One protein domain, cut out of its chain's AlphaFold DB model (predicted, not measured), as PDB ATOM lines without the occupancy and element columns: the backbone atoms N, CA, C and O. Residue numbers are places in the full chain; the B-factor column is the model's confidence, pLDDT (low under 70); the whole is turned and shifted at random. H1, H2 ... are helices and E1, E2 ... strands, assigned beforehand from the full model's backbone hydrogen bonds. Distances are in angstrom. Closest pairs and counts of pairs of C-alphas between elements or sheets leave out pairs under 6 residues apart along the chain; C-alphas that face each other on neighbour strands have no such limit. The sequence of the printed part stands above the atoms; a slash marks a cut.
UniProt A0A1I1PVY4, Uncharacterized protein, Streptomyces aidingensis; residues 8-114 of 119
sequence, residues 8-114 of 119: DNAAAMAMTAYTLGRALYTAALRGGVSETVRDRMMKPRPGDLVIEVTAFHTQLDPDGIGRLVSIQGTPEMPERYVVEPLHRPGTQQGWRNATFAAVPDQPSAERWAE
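AT A GLANCE: This is residues 8 to 114 of the 119 residues of an uncharacterized protein of Streptomyces aidingensis (UniProt A0A1I1PVY4). A strongly twisted sheet of five strands, in which E2 bends by 101 degrees, has the long helix H1 packed on E2, E1 and E5. The short helix H2 sits beside the edge strand E5, and H3 lies off the sheet near H1 and H2. The printed part has 107 residues, with H1 H2 E1 E2 E3 E4 E5 H3 along the chain, mixed in class; the sheet's order is E4 E3 E2 E1 E5, antiparallel throughout. The whole is compact, with a radius of gyration of the C-alphas of 13.0 A and spans of 36 by 34 by 25 A.

HOW THE PARTS SIT: H1, residues 8 to 29, is on the sheet at a height over the sheet of 7.9 A; its closest C-alphas to E5, residues 99 to 103, are those of Gly 21 and Val 103, 5.2 A. H2, residues 35 to 42, only just touches residues 25 to 28 of H1, with 3 pairs of C-alphas within 8 A, the closest Ala 28 and Arg 38, 5.8 A. H2 stands at the sheet's level; its closest C-alphas to E5 are Met 41 and Ala 102, 4.5 A. E1, residues 49 to 53, E2, 60 to 73, E3, 78 to 85, and E4, 93 to 96, form a meander of hairpins, each strand the antiparallel neighbour of the one before. Within hydrogen-bond range are N 50 and O 66, 2.8 A, N 82 and O 70, 2.8 A, N 95 and O 81, 2.8 A, and, between E1 and E5, N 53 and O 99, 2.8 A. H3, residues 106 to 113, is close to but not clearly touching H2, with C-alphas 37 and 112 at 6.1 A. Every O i to N i+4 pair is within range in H1 and H2, and 2 of 4 in H3.

IN THESE COORDINATES: H1 spans 31.5 A from C-alpha 8 at (10.997, -43.559, -37.321). E2 spans 23.3 A and bends at residue 63; E3 spans 18.6 A. H3 ends with C-alpha 113 at (15.578, -15.805, -41.302).

THE WHOLE: The C-alphas farthest apart, Asp 8 and Glu 76, are 36.7 A apart. The printed part has no cut and no long link. Mean pLDDT of the printed part is 81.0; residues 55 to 59 and 74 to 77 are among those under 70.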
ATOM      1  N   ASP A   8       9.966 -44.217 -38.133       65.44
ATOM      2  CA  ASP A   8      10.997 -43.559 -37.321       65.44
ATOM      3  C   ASP A   8      11.419 -42.200 -37.906       65.44
ATOM      4  O   ASP A   8      11.643 -41.235 -37.175       65.44
ATOM      5  N   ASN A   9      11.441 -42.087 -39.238       73.88
ATOM      6  CA  ASN A   9      11.741 -40.834 -39.929       73.88
ATOM      7  C   ASN A   9      10.576 -39.848 -39.810       73.88
ATOM      8  O   ASN A   9      10.799 -38.655 -39.620       73.88
ATOM      9  N   ALA A  10       9.335 -40.334 -39.881       71.69
ATOM     10  CA  ALA A  10       8.145 -39.505 -39.734       71.69
ATOM     11  C   ALA A  10       8.047 -38.882 -38.328       71.69
ATOM     12  O   ALA A  10       7.803 -37.680 -38.200       71.69
ATOM     13  N   ALA A  11       8.317 -39.669 -37.281       75.75
ATOM     14  CA  ALA A  11       8.357 -39.179 -35.904       75.75
ATOM     15  C   ALA A  11       9.496 -38.167 -35.680       75.75
ATOM     16  O   ALA A  11       9.283 -37.113 -35.076       75.75
ATOM     17  N   ALA A  12      10.691 -38.438 -36.218       80.38
ATOM     18  CA  ALA A  12      11.822 -37.512 -36.139       80.38
ATOM     19  C   ALA A  12      11.550 -36.188 -36.879       80.38
ATOM     20  O   ALA A  12      11.858 -35.108 -36.364       80.38
ATOM     21  N   MET A  13      10.925 -36.248 -38.060       79.12
ATOM     22  CA  MET A  13      10.505 -35.064 -38.815       79.12
ATOM     23  C   MET A  13       9.455 -34.255 -38.052       79.12
ATOM     24  O   MET A  13       9.591 -33.036 -37.952       79.12
ATOM     25  N   ALA A  14       8.450 -34.918 -37.472       80.50
ATOM     26  CA  ALA A  14       7.434 -34.260 -36.656       80.50
ATOM     27  C   ALA A  14       8.054 -33.558 -35.441       80.50
ATOM     28  O   ALA A  14       7.767 -32.387 -35.202       80.50
ATOM     29  N   MET A  15       8.981 -34.208 -34.728       82.81
ATOM     30  CA  MET A  15       9.657 -33.573 -33.592       82.81
ATOM     31  C   MET A  15      10.574 -32.414 -33.990       82.81
ATOM     32  O   MET A  15      10.655 -31.411 -33.273       82.81
ATOM     33  N   THR A  16      11.241 -32.515 -35.138       83.75
ATOM     34  CA  THR A  16      12.073 -31.426 -35.666       83.75
ATOM     35  C   THR A  16      11.203 -30.221 -36.023       83.75
ATOM     36  O   THR A  16      11.476 -29.108 -35.568       83.75
ATOM     37  N   ALA A  17      10.106 -30.450 -36.750       83.00
ATOM     38  CA  ALA A  17       9.129 -29.420 -37.092       83.00
ATOM     39  C   ALA A  17       8.491 -28.794 -35.840       83.00
ATOM     40  O   ALA A  17       8.378 -27.571 -35.770       83.00
ATOM     41  N   TYR A  18       8.155 -29.597 -34.823       85.44
ATOM     42  CA  TYR A  18       7.645 -29.102 -33.540       85.44
ATOM     43  C   TYR A  18       8.640 -28.154 -32.868       85.44
ATOM     44  O   TYR A  18       8.281 -27.059 -32.438       85.44
ATOM     45  N   THR A  19       9.904 -28.572 -32.783       86.00
ATOM     46  CA  THR A  19      10.958 -27.825 -32.088       86.00
ATOM     47  C   THR A  19      11.226 -26.491 -32.774       86.00
ATOM     48  O   THR A  19      11.218 -25.446 -32.115       86.00
ATOM     49  N   LEU A  20      11.395 -26.514 -34.101       83.25
ATOM     50  CA  LEU A  20      11.590 -25.313 -34.910       83.25
ATOM     51  C   LEU A  20      10.362 -24.406 -34.854       83.25
ATOM     52  O   LEU A  20      10.490 -23.224 -34.538       83.25
ATOM     53  N   GLY A  21       9.171 -24.963 -35.079       84.12
ATOM     54  CA  GLY A  21       7.911 -24.229 -35.055       84.12
ATOM     55  C   GLY A  21       7.659 -23.535 -33.725       84.12
ATOM     56  O   GLY A  21       7.325 -22.353 -33.695       84.12
ATOM     57  N   ARG A  22       7.903 -24.231 -32.611       85.94
ATOM     58  CA  ARG A  22       7.778 -23.662 -31.267       85.94
ATOM     59  C   ARG A  22       8.757 -22.526 -31.020       85.94
ATOM     60  O   ARG A  22       8.353 -21.503 -30.460       85.94
ATOM     61  N   ALA A  23      10.018 -22.689 -31.414       85.25
ATOM     62  CA  ALA A  23      11.023 -21.642 -31.268       85.25
ATOM     63  C   ALA A  23      10.645 -20.397 -32.088       85.25
ATOM     64  O   ALA A  23      10.595 -19.294 -31.536       85.25
ATOM     65  N   LEU A  24      10.288 -20.585 -33.363       83.75
ATOM     66  CA  LEU A  24       9.904 -19.504 -34.272       83.75
ATOM     67  C   LEU A  24       8.629 -18.791 -33.807       83.75
ATOM     68  O   LEU A  24       8.597 -17.565 -33.753       83.75
ATOM     69  N   TYR A  25       7.601 -19.539 -33.402       83.88
ATOM     70  CA  TYR A  25       6.326 -18.974 -32.951       83.88
ATOM     71  C   TYR A  25       6.499 -18.174 -31.656       83.88
ATOM     72  O   TYR A  25       5.991 -17.059 -31.529       83.88
ATOM     73  N   THR A  26       7.293 -18.693 -30.714       85.62
ATOM     74  CA  THR A  26       7.625 -17.972 -29.475       85.62
ATOM     75  C   THR A  26       8.402 -16.689 -29.769       85.62
ATOM     76  O   THR A  26       8.120 -15.652 -29.167       85.62
ATOM     77  N   ALA A  27       9.366 -16.738 -30.694       84.12
ATOM     78  CA  ALA A  27      10.110 -15.558 -31.118       84.12
ATOM     79  C   ALA A  27       9.187 -14.535 -31.802       84.12
ATOM     80  O   ALA A  27       9.253 -13.353 -31.470       84.12
ATOM     81  N   ALA A  28       8.262 -14.978 -32.657       82.75
ATOM     82  CA  ALA A  28       7.280 -14.120 -33.317       82.75
ATOM     83  C   ALA A  28       6.371 -13.372 -32.333       82.75
ATOM     84  O   ALA A  28       6.164 -12.167 -32.483       82.75
ATOM     85  N   LEU A  29       5.888 -14.046 -31.284       82.69
ATOM     86  CA  LEU A  29       5.087 -13.410 -30.231       82.69
ATOM     87  C   LEU A  29       5.869 -12.366 -29.421       82.69
ATOM     88  O   LEU A  29       5.275 -11.434 -28.884       82.69
ATOM     89  N   ARG A  30       7.193 -12.514 -29.324       86.12
ATOM     90  CA  ARG A  30       8.078 -11.624 -28.557       86.12
ATOM     91  C   ARG A  30       8.756 -10.546 -29.409       86.12
ATOM     92  O   ARG A  30       9.590  -9.817 -28.884       86.12
ATOM     93  N   GLY A  31       8.435 -10.461 -30.703       83.19
ATOM     94  CA  GLY A  31       9.085  -9.528 -31.633       83.19
ATOM     95  C   GLY A  31      10.537  -9.887 -31.973       83.19
ATOM     96  O   GLY A  31      11.295  -9.031 -32.409       83.19
ATOM     97  N   GLY A  32      10.940 -11.142 -31.757       84.44
ATOM     98  CA  GLY A  32      12.283 -11.654 -32.049       84.44
ATOM     99  C   GLY A  32      12.493 -12.116 -33.496       84.44
ATOM    100  O   GLY A  32      13.553 -12.649 -33.804       84.44
ATOM    101  N   VAL A  33      11.495 -11.950 -34.367       83.50
ATOM    102  CA  VAL A  33      11.583 -12.214 -35.815       83.50
ATOM    103  C   VAL A  33      11.084 -10.994 -36.584       83.50
ATOM    104  O   VAL A  33      10.329 -10.185 -36.039       83.50
ATOM    105  N   SER A  34      11.483 -10.865 -37.849       86.88
ATOM    106  CA  SER A  34      10.996  -9.792 -38.721       86.88
ATOM    107  C   SER A  34       9.490  -9.913 -38.993       86.88
ATOM    108  O   SER A  34       8.912 -11.003 -38.927       86.88
ATOM    109  N   GLU A  35       8.846  -8.798 -39.352       85.50
ATOM    110  CA  GLU A  35       7.434  -8.799 -39.760       85.50
ATOM    111  C   GLU A  35       7.185  -9.737 -40.944       85.50
ATOM    112  O   GLU A  35       6.206 -10.472 -40.939       85.50
ATOM    113  N   THR A  36       8.111  -9.802 -41.905       84.56
ATOM    114  CA  THR A  36       8.034 -10.718 -43.051       84.56
ATOM    115  C   THR A  36       7.958 -12.184 -42.620       84.56
ATOM    116  O   THR A  36       7.112 -12.929 -43.117       84.56
ATOM    117  N   VAL A  37       8.799 -12.606 -41.666       83.69
ATOM    118  CA  VAL A  37       8.774 -13.981 -41.134       83.69
ATOM    119  C   VAL A  37       7.466 -14.244 -40.405       83.69
ATOM    120  O   VAL A  37       6.824 -15.270 -40.635       83.69
ATOM    121  N   ARG A  38       7.038 -13.304 -39.556       85.50
ATOM    122  CA  ARG A  38       5.771 -13.413 -38.829       85.50
ATOM    123  C   ARG A  38       4.591 -13.564 -39.791       85.50
ATOM    124  O   ARG A  38       3.772 -14.459 -39.603       85.50
ATOM    125  N   ASP A  39       4.525 -12.745 -40.833       85.94
ATOM    126  CA  ASP A  39       3.462 -12.796 -41.834       85.94
ATOM    127  C   ASP A  39       3.445 -14.118 -42.598       85.94
ATOM    128  O   ASP A  39       2.377 -14.699 -42.803       85.94
ATOM    129  N   ARG A  40       4.621 -14.627 -42.983       86.12
ATOM    130  CA  ARG A  40       4.729 -15.912 -43.682       86.12
ATOM    131  C   ARG A  40       4.246 -17.077 -42.825       86.12
ATOM    132  O   ARG A  40       3.574 -17.969 -43.349       86.12
ATOM    133  N   MET A  41       4.565 -17.055 -41.530       87.38
ATOM    134  CA  MET A  41       4.088 -18.048 -40.566       87.38
ATOM    135  C   MET A  41       2.563 -18.011 -40.419       87.38
ATOM    136  O   MET A  41       1.934 -19.062 -40.379       87.38
ATOM    137  N   MET A  42       1.962 -16.820 -40.353       86.56
ATOM    138  CA  MET A  42       0.515 -16.661 -40.128       86.56
ATOM    139  C   MET A  42      -0.332 -16.849 -41.395       86.56
ATOM    140  O   MET A  42      -1.556 -16.880 -41.311       86.56
ATOM    141  N   LYS A  43       0.303 -16.977 -42.565       86.69
ATOM    142  CA  LYS A  43      -0.346 -17.193 -43.868       86.69
ATOM    143  C   LYS A  43       0.130 -18.517 -44.485       86.69
ATOM    144  O   LYS A  43       0.867 -18.490 -45.478       86.69
ATOM    145  N   PRO A  44      -0.236 -19.675 -43.900       88.56
ATOM    146  CA  PRO A  44       0.141 -20.974 -44.444       88.56
ATOM    147  C   PRO A  44      -0.430 -21.178 -45.853       88.56
ATOM    148  O   PRO A  44      -1.522 -20.712 -46.174       88.56
ATOM    149  N   ARG A  45       0.322 -21.877 -46.703       88.44
ATOM    150  CA  ARG A  45      -0.001 -22.177 -48.105       88.44
ATOM    151  C   ARG A  45      -0.005 -23.697 -48.325       88.44
ATOM    152  O   ARG A  45       0.740 -24.408 -47.647       88.44
ATOM    153  N   PRO A  46      -0.807 -24.229 -49.266       90.12
ATOM    154  CA  PRO A  46      -0.710 -25.634 -49.653       90.12
ATOM    155  C   PRO A  46       0.737 -26.042 -49.965       90.12
ATOM    156  O   PRO A  46       1.436 -25.352 -50.701       90.12
ATOM    157  N   GLY A  47       1.177 -27.157 -49.390       87.38
ATOM    158  CA  GLY A  47       2.552 -27.648 -49.434       87.38
ATOM    159  C   GLY A  47       3.376 -27.336 -48.182       87.38
ATOM    160  O   GLY A  47       4.368 -28.025 -47.946       87.38
ATOM    161  N   ASP A  48       2.960 -26.372 -47.362       88.94
ATOM    162  CA  ASP A  48       3.676 -26.027 -46.133       88.94
ATOM    163  C   ASP A  48       3.619 -27.144 -45.099       88.94
ATOM    164  O   ASP A  48       2.615 -27.847 -44.970       88.94
ATOM    165  N   LEU A  49       4.678 -27.247 -44.298       90.12
ATOM    166  CA  LEU A  49       4.550 -27.841 -42.978       90.12
ATOM    167  C   LEU A  49       3.818 -26.853 -42.078       90.12
ATOM    168  O   LEU A  49       4.150 -25.668 -42.034       90.12
ATOM    169  N   VAL A  50       2.823 -27.350 -41.362       91.12
ATOM    170  CA  VAL A  50       2.013 -26.561 -40.448       91.12
ATOM    171  C   VAL A  50       1.953 -27.219 -39.086       91.12
ATOM    172  O   VAL A  50       2.037 -28.443 -38.964       91.12
ATOM    173  N   ILE A  51       1.789 -26.384 -38.071       90.88
ATOM    174  CA  ILE A  51       1.493 -26.803 -36.710       90.88
ATOM    175  C   ILE A  51       0.210 -26.129 -36.246       90.88
ATOM    176  O   ILE A  51       0.018 -24.927 -36.464       90.88
ATOM    177  N   GLU A  52      -0.683 -26.908 -35.644       88.31
ATOM    178  CA  GLU A  52      -1.896 -26.358 -35.058       88.31
ATOM    179  C   GLU A  52      -1.558 -25.500 -33.833       88.31
ATOM    180  O   GLU A  52      -0.816 -25.896 -32.926       88.31
ATOM    181  N   VAL A  53      -2.138 -24.306 -33.813       84.19
ATOM    182  CA  VAL A  53      -2.170 -23.415 -32.663       84.19
ATOM    183  C   VAL A  53      -3.507 -23.640 -31.973       84.19
ATOM    184  O   VAL A  53      -4.560 -23.275 -32.501       84.19
ATOM    185  N   THR A  54      -3.474 -24.242 -30.786       75.25
ATOM    186  CA  THR A  54      -4.696 -24.519 -30.022       75.25
ATOM    187  C   THR A  54      -5.463 -23.224 -29.723       75.25
ATOM    188  O   THR A  54      -4.868 -22.185 -29.424       75.25
ATOM    189  N   ALA A  55      -6.800 -23.281 -29.772       57.50
ATOM    190  CA  ALA A  55      -7.706 -22.124 -29.673       57.50
ATOM    191  C   ALA A  55      -7.615 -21.317 -28.353       57.50
ATOM    192  O   ALA A  55      -8.197 -20.239 -28.240       57.50
ATOM    193  N   PHE A  56      -6.855 -21.798 -27.361       58.09
ATOM    194  CA  PHE A  56      -6.513 -21.073 -26.129       58.09
ATOM    195  C   PHE A  56      -5.135 -20.369 -26.190       58.09
ATOM    196  O   PHE A  56      -4.618 -19.908 -25.173       58.09
ATOM    197  N   HIS A  57      -4.565 -20.231 -27.392       55.75
ATOM    198  CA  HIS A  57      -3.543 -19.248 -27.783       55.75
ATOM    199  C   HIS A  57      -2.179 -19.284 -27.076       55.75
ATOM    200  O   HIS A  57      -1.482 -18.273 -27.059       55.75
ATOM    201  N   THR A  58      -1.729 -20.418 -26.531       58.72
ATOM    202  CA  THR A  58      -0.329 -20.511 -26.046       58.72
ATOM    203  C   THR A  58       0.356 -21.855 -26.259       58.72
ATOM    204  O   THR A  58       1.560 -21.958 -26.016       58.72
ATOM    205  N   GLN A  59      -0.358 -22.882 -26.723       68.06
ATOM    206  CA  GLN A  59       0.202 -24.221 -26.871       68.06
ATOM    207  C   GLN A  59       0.072 -24.720 -28.305       68.06
ATOM    208  O   GLN A  59      -0.978 -24.602 -28.937       68.06
ATOM    209  N   LEU A  60       1.183 -25.257 -28.795       74.94
ATOM    210  CA  LEU A  60       1.274 -25.939 -30.074       74.94
ATOM    211  C   LEU A  60       1.001 -27.420 -29.849       74.94
ATOM    212  O   LEU A  60       1.598 -28.008 -28.938       74.94
ATOM    213  N   ASP A  61       0.128 -27.997 -30.669       77.19
ATOM    214  CA  ASP A  61      -0.194 -29.419 -30.606       77.19
ATOM    215  C   ASP A  61       0.841 -30.227 -31.419       77.19
ATOM    216  O   ASP A  61       0.946 -30.031 -32.634       77.19
ATOM    217  N   PRO A  62       1.640 -31.112 -30.787       68.94
ATOM    218  CA  PRO A  62       2.572 -31.976 -31.508       68.94
ATOM    219  C   PRO A  62       1.870 -32.995 -32.422       68.94
ATOM    220  O   PRO A  62       2.444 -33.371 -33.448       68.94
ATOM    221  N   ASP A  63       0.637 -33.400 -32.107       75.19
ATOM    222  CA  ASP A  63      -0.165 -34.285 -32.961       75.19
ATOM    223  C   ASP A  63      -0.832 -33.506 -34.111       75.19
ATOM    224  O   ASP A  63      -1.161 -34.083 -35.153       75.19
ATOM    225  N   GLY A  64      -0.938 -32.182 -33.970       79.62
ATOM    226  CA  GLY A  64      -1.422 -31.234 -34.977       79.62
ATOM    227  C   GLY A  64      -0.396 -30.855 -36.054       79.62
ATOM    228  O   GLY A  64      -0.608 -29.885 -36.786       79.62
ATOM    229  N   ILE A  65       0.727 -31.579 -36.159       88.56
ATOM    230  CA  ILE A  65       1.753 -31.339 -37.184       88.56
ATOM    231  C   ILE A  65       1.457 -32.131 -38.451       88.56
ATOM    232  O   ILE A  65       1.338 -33.363 -38.447       88.56
ATOM    233  N   GLY A  66       1.447 -31.427 -39.576       90.69
ATOM    234  CA  GLY A  66       1.240 -32.050 -40.872       90.69
ATOM    235  C   GLY A  66       1.650 -31.180 -42.041       90.69
ATOM    236  O   GLY A  66       2.099 -30.047 -41.883       90.69
ATOM    237  N   ARG A  67       1.480 -31.729 -43.238       91.25
ATOM    238  CA  ARG A  67       1.581 -30.983 -44.485       91.25
ATOM    239  C   ARG A  67       0.207 -30.433 -44.844       91.25
ATOM    240  O   ARG A  67      -0.772 -31.178 -44.908       91.25
ATOM    241  N   LEU A  68       0.123 -29.133 -45.088       91.50
ATOM    242  CA  LEU A  68      -1.099 -28.505 -45.561       91.50
ATOM    243  C   LEU A  68      -1.358 -28.946 -47.005       91.50
ATOM    244  O   LEU A  68      -0.555 -28.696 -47.896       91.50
ATOM    245  N   VAL A  69      -2.480 -29.612 -47.244       92.25
ATOM    246  CA  VAL A  69      -2.868 -30.127 -48.564       92.25
ATOM    247  C   VAL A  69      -3.690 -29.096 -49.320       92.25
ATOM    248  O   VAL A  69      -3.453 -28.844 -50.496       92.25
ATOM    249  N   SER A  70      -4.677 -28.501 -48.655       91.56
ATOM    250  CA  SER A  70      -5.509 -27.456 -49.246       91.56
ATOM    251  C   SER A  70      -6.150 -26.590 -48.173       91.56
ATOM    252  O   SER A  70      -6.319 -27.014 -47.029       91.56
ATOM    253  N   ILE A  71      -6.523 -25.379 -48.565       89.50
ATOM    254  CA  ILE A  71      -7.349 -24.474 -47.773       89.50
ATOM    255  C   ILE A  71      -8.679 -24.358 -48.511       89.50
ATOM    256  O   ILE A  71      -8.695 -24.072 -49.708       89.50
ATOM    257  N   GLN A  72      -9.782 -24.620 -47.819       86.56
ATOM    258  CA  GLN A  72     -11.135 -24.413 -48.330       86.56
ATOM    259  C   GLN A  72     -11.738 -23.199 -47.610       86.56
ATOM    260  O   GLN A  72     -11.589 -23.066 -46.395       86.56
ATOM    261  N   GLY A  73     -12.401 -22.321 -48.358       77.81
ATOM    262  CA  GLY A  73     -12.845 -21.001 -47.898       77.81
ATOM    263  C   GLY A  73     -12.194 -19.890 -48.721       77.81
ATOM    264  O   GLY A  73     -11.654 -20.157 -49.798       77.81
ATOM    265  N   THR A  74     -12.238 -18.652 -48.228       68.31
ATOM    266  CA  THR A  74     -11.506 -17.544 -48.862       68.31
ATOM    267  C   THR A  74     -10.122 -17.381 -48.225       68.31
ATOM    268  O   THR A  74      -9.923 -17.809 -47.087       68.31
ATOM    269  N   PRO A  75      -9.145 -16.774 -48.922       61.84
ATOM    270  CA  PRO A  75      -7.823 -16.508 -48.351       61.84
ATOM    271  C   PRO A  75      -7.869 -15.688 -47.053       61.84
ATOM    272  O   PRO A  75      -7.028 -15.873 -46.177       61.84
ATOM    273  N   GLU A  76      -8.853 -14.795 -46.922       66.62
ATOM    274  CA  GLU A  76      -9.052 -13.939 -45.749       66.62
ATOM    275  C   GLU A  76      -9.824 -14.647 -44.627       66.62
ATOM    276  O   GLU A  76      -9.678 -14.290 -43.459       66.62
ATOM    277  N   MET A  77     -10.652 -15.636 -44.975       68.81
ATOM    278  CA  MET A  77     -11.470 -16.420 -44.047       68.81
ATOM    279  C   MET A  77     -11.443 -17.904 -44.432       68.81
ATOM    280  O   MET A  77     -12.388 -18.424 -45.039       68.81
ATOM    281  N   PRO A  78     -10.353 -18.609 -44.094       70.50
ATOM    282  CA  PRO A  78     -10.262 -20.042 -44.309       70.50
ATOM    283  C   PRO A  78     -11.280 -20.766 -43.420       70.50
ATOM    284  O   PRO A  78     -11.224 -20.705 -42.194       70.50
ATOM    285  N   GLU A  79     -12.219 -21.473 -44.044       76.75
ATOM    286  CA  GLU A  79     -13.270 -22.226 -43.350       76.75
ATOM    287  C   GLU A  79     -12.779 -23.603 -42.896       76.75
ATOM    288  O   GLU A  79     -13.280 -24.184 -41.924       76.75
ATOM    289  N   ARG A  80     -11.823 -24.166 -43.644       85.56
ATOM    290  CA  ARG A  80     -11.293 -25.500 -43.394       85.56
ATOM    291  C   ARG A  80      -9.879 -25.648 -43.932       85.56
ATOM    292  O   ARG A  80      -9.618 -25.394 -45.106       85.56
ATOM    293  N   TYR A  81      -9.001 -26.183 -43.100       88.19
ATOM    294  CA  TYR A  81      -7.677 -26.633 -43.507       88.19
ATOM    295  C   TYR A  81      -7.702 -28.143 -43.712       88.19
ATOM    296  O   TYR A  81      -8.151 -28.886 -42.839       88.19
ATOM    297  N   VAL A  82      -7.235 -28.613 -44.864       91.69
ATOM    298  CA  VAL A  82      -7.020 -30.042 -45.105       91.69
ATOM    299  C   VAL A  82      -5.548 -30.326 -44.885       91.69
ATOM    300  O   VAL A  82      -4.713 -29.851 -45.649       91.69
ATOM    301  N   VAL A  83      -5.234 -31.092 -43.850       91.12
ATOM    302  CA  VAL A  83      -3.867 -31.396 -43.428       91.12
ATOM    303  C   VAL A  83      -3.631 -32.896 -43.536       91.12
ATOM    304  O   VAL A  83      -4.482 -33.696 -43.146       91.12
ATOM    305  N   GLU A  84      -2.476 -33.273 -44.066       91.88
ATOM    306  CA  GLU A  84      -1.937 -34.628 -44.014       91.88
ATOM    307  C   GLU A  84      -0.983 -34.726 -42.813       91.88
ATOM    308  O   GLU A  84       0.106 -34.144 -42.859       91.88
ATOM    309  N   PRO A  85      -1.363 -35.397 -41.712       89.69
ATOM    310  CA  PRO A  85      -0.532 -35.442 -40.516       89.69
ATOM    311  C   PRO A  85       0.769 -36.206 -40.759       89.69
ATOM    312  O   PRO A  85       0.755 -37.293 -41.342       89.69
ATOM    313  N   LEU A  86       1.890 -35.697 -40.239       86.31
ATOM    314  CA  LEU A  86       3.189 -36.360 -40.420       86.31
ATOM    315  C   LEU A  86       3.247 -37.735 -39.748       86.31
ATOM    316  O   LEU A  86       3.899 -38.634 -40.264       86.31
ATOM    317  N   HIS A  87       2.542 -37.924 -38.632       78.62
ATOM    318  CA  HIS A  87       2.487 -39.200 -37.912       78.62
ATOM    319  C   HIS A  87       1.557 -40.237 -38.581       78.62
ATOM    320  O   HIS A  87       1.579 -41.411 -38.213       78.62
ATOM    321  N   ARG A  88       0.729 -39.822 -39.553       82.81
ATOM    322  CA  ARG A  88      -0.190 -40.681 -40.327       82.81
ATOM    323  C   ARG A  88      -0.206 -40.282 -41.814       82.81
ATOM    324  O   ARG A  88      -1.243 -39.844 -42.325       82.81
ATOM    325  N   PRO A  89       0.928 -40.446 -42.515       79.25
ATOM    326  CA  PRO A  89       1.035 -40.132 -43.937       79.25
ATOM    327  C   PRO A  89       0.054 -40.969 -44.768       79.25
ATOM    328  O   PRO A  89      -0.241 -42.121 -44.443       79.25
ATOM    329  N   GLY A  90      -0.471 -40.383 -45.840       81.38
ATOM    330  CA  GLY A  90      -1.527 -40.959 -46.674       81.38
ATOM    331  C   GLY A  90      -2.946 -40.748 -46.136       81.38
ATOM    332  O   GLY A  90      -3.908 -41.092 -46.823       81.38
ATOM    333  N   THR A  91      -3.106 -40.164 -44.942       87.19
ATOM    334  CA  THR A  91      -4.418 -39.774 -44.405       87.19
ATOM    335  C   THR A  91      -4.591 -38.263 -44.456       87.19
ATOM    336  O   THR A  91      -3.668 -37.520 -44.145       87.19
ATOM    337  N   GLN A  92      -5.778 -37.794 -44.838       91.12
ATOM    338  CA  GLN A  92      -6.112 -36.370 -44.831       91.12
ATOM    339  C   GLN A  92      -7.177 -36.092 -43.780       91.12
ATOM    340  O   GLN A  92      -8.170 -36.815 -43.672       91.12
ATOM    341  N   GLN A  93      -6.978 -35.023 -43.023       88.31
ATOM    342  CA  GLN A  93      -7.895 -34.566 -41.990       88.31
ATOM    343  C   GLN A  93      -8.315 -33.139 -42.294       88.31
ATOM    344  O   GLN A  93      -7.489 -32.275 -42.568       88.31
ATOM    345  N   GLY A  94      -9.621 -32.903 -42.281       87.31
ATOM    346  CA  GLY A  94     -10.176 -31.584 -42.530       87.31
ATOM    347  C   GLY A  94     -10.531 -30.893 -41.225       87.31
ATOM    348  O   GLY A  94     -11.594 -31.170 -40.675       87.31
ATOM    349  N   TRP A  95      -9.675 -29.984 -40.788       83.69
ATOM    350  CA  TRP A  95      -9.795 -29.226 -39.550       83.69
ATOM    351  C   TRP A  95     -10.645 -27.979 -39.777       83.69
ATOM    352  O   TRP A  95     -10.417 -27.225 -40.726       83.69
ATOM    353  N   ARG A  96     -11.643 -27.772 -38.919       82.12
ATOM    354  CA  ARG A  96     -12.521 -26.593 -38.918       82.12
ATOM    355  C   ARG A  96     -12.274 -25.795 -37.649       82.12
ATOM    356  O   ARG A  96     -12.029 -26.397 -36.610       82.12
ATOM    357  N   ASN A  97     -12.390 -24.470 -37.730       77.38
ATOM    358  CA  ASN A  97     -12.133 -23.558 -36.605       77.38
ATOM    359  C   ASN A  97     -10.728 -23.717 -35.989       77.38
ATOM    360  O   ASN A  97     -10.541 -23.471 -34.801       77.38
ATOM    361  N   ALA A  98      -9.753 -24.146 -36.793       78.38
ATOM    362  CA  ALA A  98      -8.370 -24.331 -36.379       78.38
ATOM    363  C   ALA A  98      -7.505 -23.184 -36.910       78.38
ATOM    364  O   ALA A  98      -7.741 -22.672 -38.007       78.38
ATOM    365  N   THR A  99      -6.490 -22.807 -36.137       82.31
ATOM    366  CA  THR A  99      -5.454 -21.867 -36.572       82.31
ATOM    367  C   THR A  99      -4.170 -22.648 -36.791       82.31
ATOM    368  O   THR A  99      -3.759 -23.411 -35.923       82.31
ATOM    369  N   PHE A 100      -3.524 -22.451 -37.935       87.81
ATOM    370  CA  PHE A 100      -2.255 -23.094 -38.252       87.81
ATOM    371  C   PHE A 100      -1.169 -22.047 -38.450       87.81
ATOM    372  O   PHE A 100      -1.395 -21.031 -39.106       87.81
ATOM    373  N   ALA A 101       0.020 -22.325 -37.920       88.81
ATOM    374  CA  ALA A 101       1.228 -21.594 -38.266       88.81
ATOM    375  C   ALA A 101       2.056 -22.430 -39.244       88.81
ATOM    376  O   ALA A 101       2.312 -23.609 -38.989       88.81
ATOM    377  N   ALA A 102       2.489 -21.826 -40.348       90.56
ATOM    378  CA  ALA A 102       3.482 -22.430 -41.222       90.56
ATOM    379  C   ALA A 102       4.840 -22.461 -40.521       90.56
ATOM    380  O   ALA A 102       5.253 -21.489 -39.881       90.56
ATOM    381  N   VAL A 103       5.539 -23.579 -40.669       87.88
ATOM    382  CA  VAL A 103       6.881 -23.778 -40.131       87.88
ATOM    383  C   VAL A 103       7.814 -24.150 -41.277       87.88
ATOM    384  O   VAL A 103       7.430 -24.931 -42.153       87.88
ATOM    385  N   PRO A 104       9.030 -23.591 -41.314       81.69
ATOM    386  CA  PRO A 104       9.986 -23.987 -42.323       81.69
ATOM    387  C   PRO A 104      10.486 -25.402 -42.014       81.69
ATOM    388  O   PRO A 104      10.652 -25.781 -40.850       81.69
ATOM    389  N   ASP A 105      10.778 -26.175 -43.056       74.38
ATOM    390  CA  ASP A 105      11.706 -27.287 -42.886       74.38
ATOM    391  C   ASP A 105      13.112 -26.750 -42.569       74.38
ATOM    392  O   ASP A 105      13.398 -25.556 -42.700       74.38
ATOM    393  N   GLN A 106      14.001 -27.628 -42.113       67.38
ATOM    394  CA  GLN A 106      15.333 -27.220 -41.674       67.38
ATOM    395  C   GLN A 106      16.112 -26.429 -42.754       67.38
ATOM    396  O   GLN A 106      16.657 -25.382 -42.413       67.38
ATOM    397  N   PRO A 107      16.091 -26.810 -44.051       70.06
ATOM    398  CA  PRO A 107      16.707 -26.013 -45.120       70.06
ATOM    399  C   PRO A 107      16.022 -24.671 -45.427       70.06
ATOM    400  O   PRO A 107      16.659 -23.773 -45.976       70.06
ATOM    401  N   SER A 108      14.721 -24.529 -45.164       71.62
ATOM    402  CA  SER A 108      13.986 -23.280 -45.416       71.62
ATOM    403  C   SER A 108      14.063 -22.306 -44.241       71.62
ATOM    404  O   SER A 108      13.786 -21.123 -44.426       71.62
ATOM    405  N   ALA A 109      14.454 -22.772 -43.051       69.38
ATOM    406  CA  ALA A 109      14.515 -21.950 -41.843       69.38
ATOM    407  C   ALA A 109      15.549 -20.823 -41.965       69.38
ATOM    408  O   ALA A 109      15.261 -19.683 -41.605       69.38
ATOM    409  N   GLU A 110      16.717 -21.129 -42.535       67.81
ATOM    410  CA  GLU A 110      17.769 -20.147 -42.827       67.81
ATOM    411  C   GLU A 110      17.279 -19.102 -43.838       67.81
ATOM    412  O   GLU A 110      17.387 -17.903 -43.597       67.81
ATOM    413  N   ARG A 111      16.614 -19.546 -44.916       71.25
ATOM    414  CA  ARG A 111      16.053 -18.644 -45.935       71.25
ATOM    415  C   ARG A 111      14.997 -17.706 -45.364       71.25
ATOM    416  O   ARG A 111      15.003 -16.523 -45.684       71.25
ATOM    417  N   TRP A 112      14.117 -18.205 -44.495       72.31
ATOM    418  CA  TRP A 112      13.122 -17.360 -43.835       72.31
ATOM    419  C   TRP A 112      13.793 -16.331 -42.919       72.31
ATOM    420  O   TRP A 112      13.393 -15.168 -42.928       72.31
ATOM    421  N   ALA A 113      14.837 -16.718 -42.176       63.94
ATOM    422  CA  ALA A 113      15.578 -15.805 -41.302       63.94
ATOM    423  C   ALA A 113      16.267 -14.660 -42.069       63.94
ATOM    424  O   ALA A 113      16.349 -13.544 -41.556       63.94
ATOM    425  N   GLU A 114      16.697 -14.906 -43.306       65.31
ATOM    426  CA  GLU A 114      17.293 -13.903 -44.201       65.31
ATOM    427  C   GLU A 114      16.252 -13.029 -44.931       65.31
ATOM    428  O   GLU A 114      16.613 -12.120 -45.678       65.31
TER     429      GLU A 114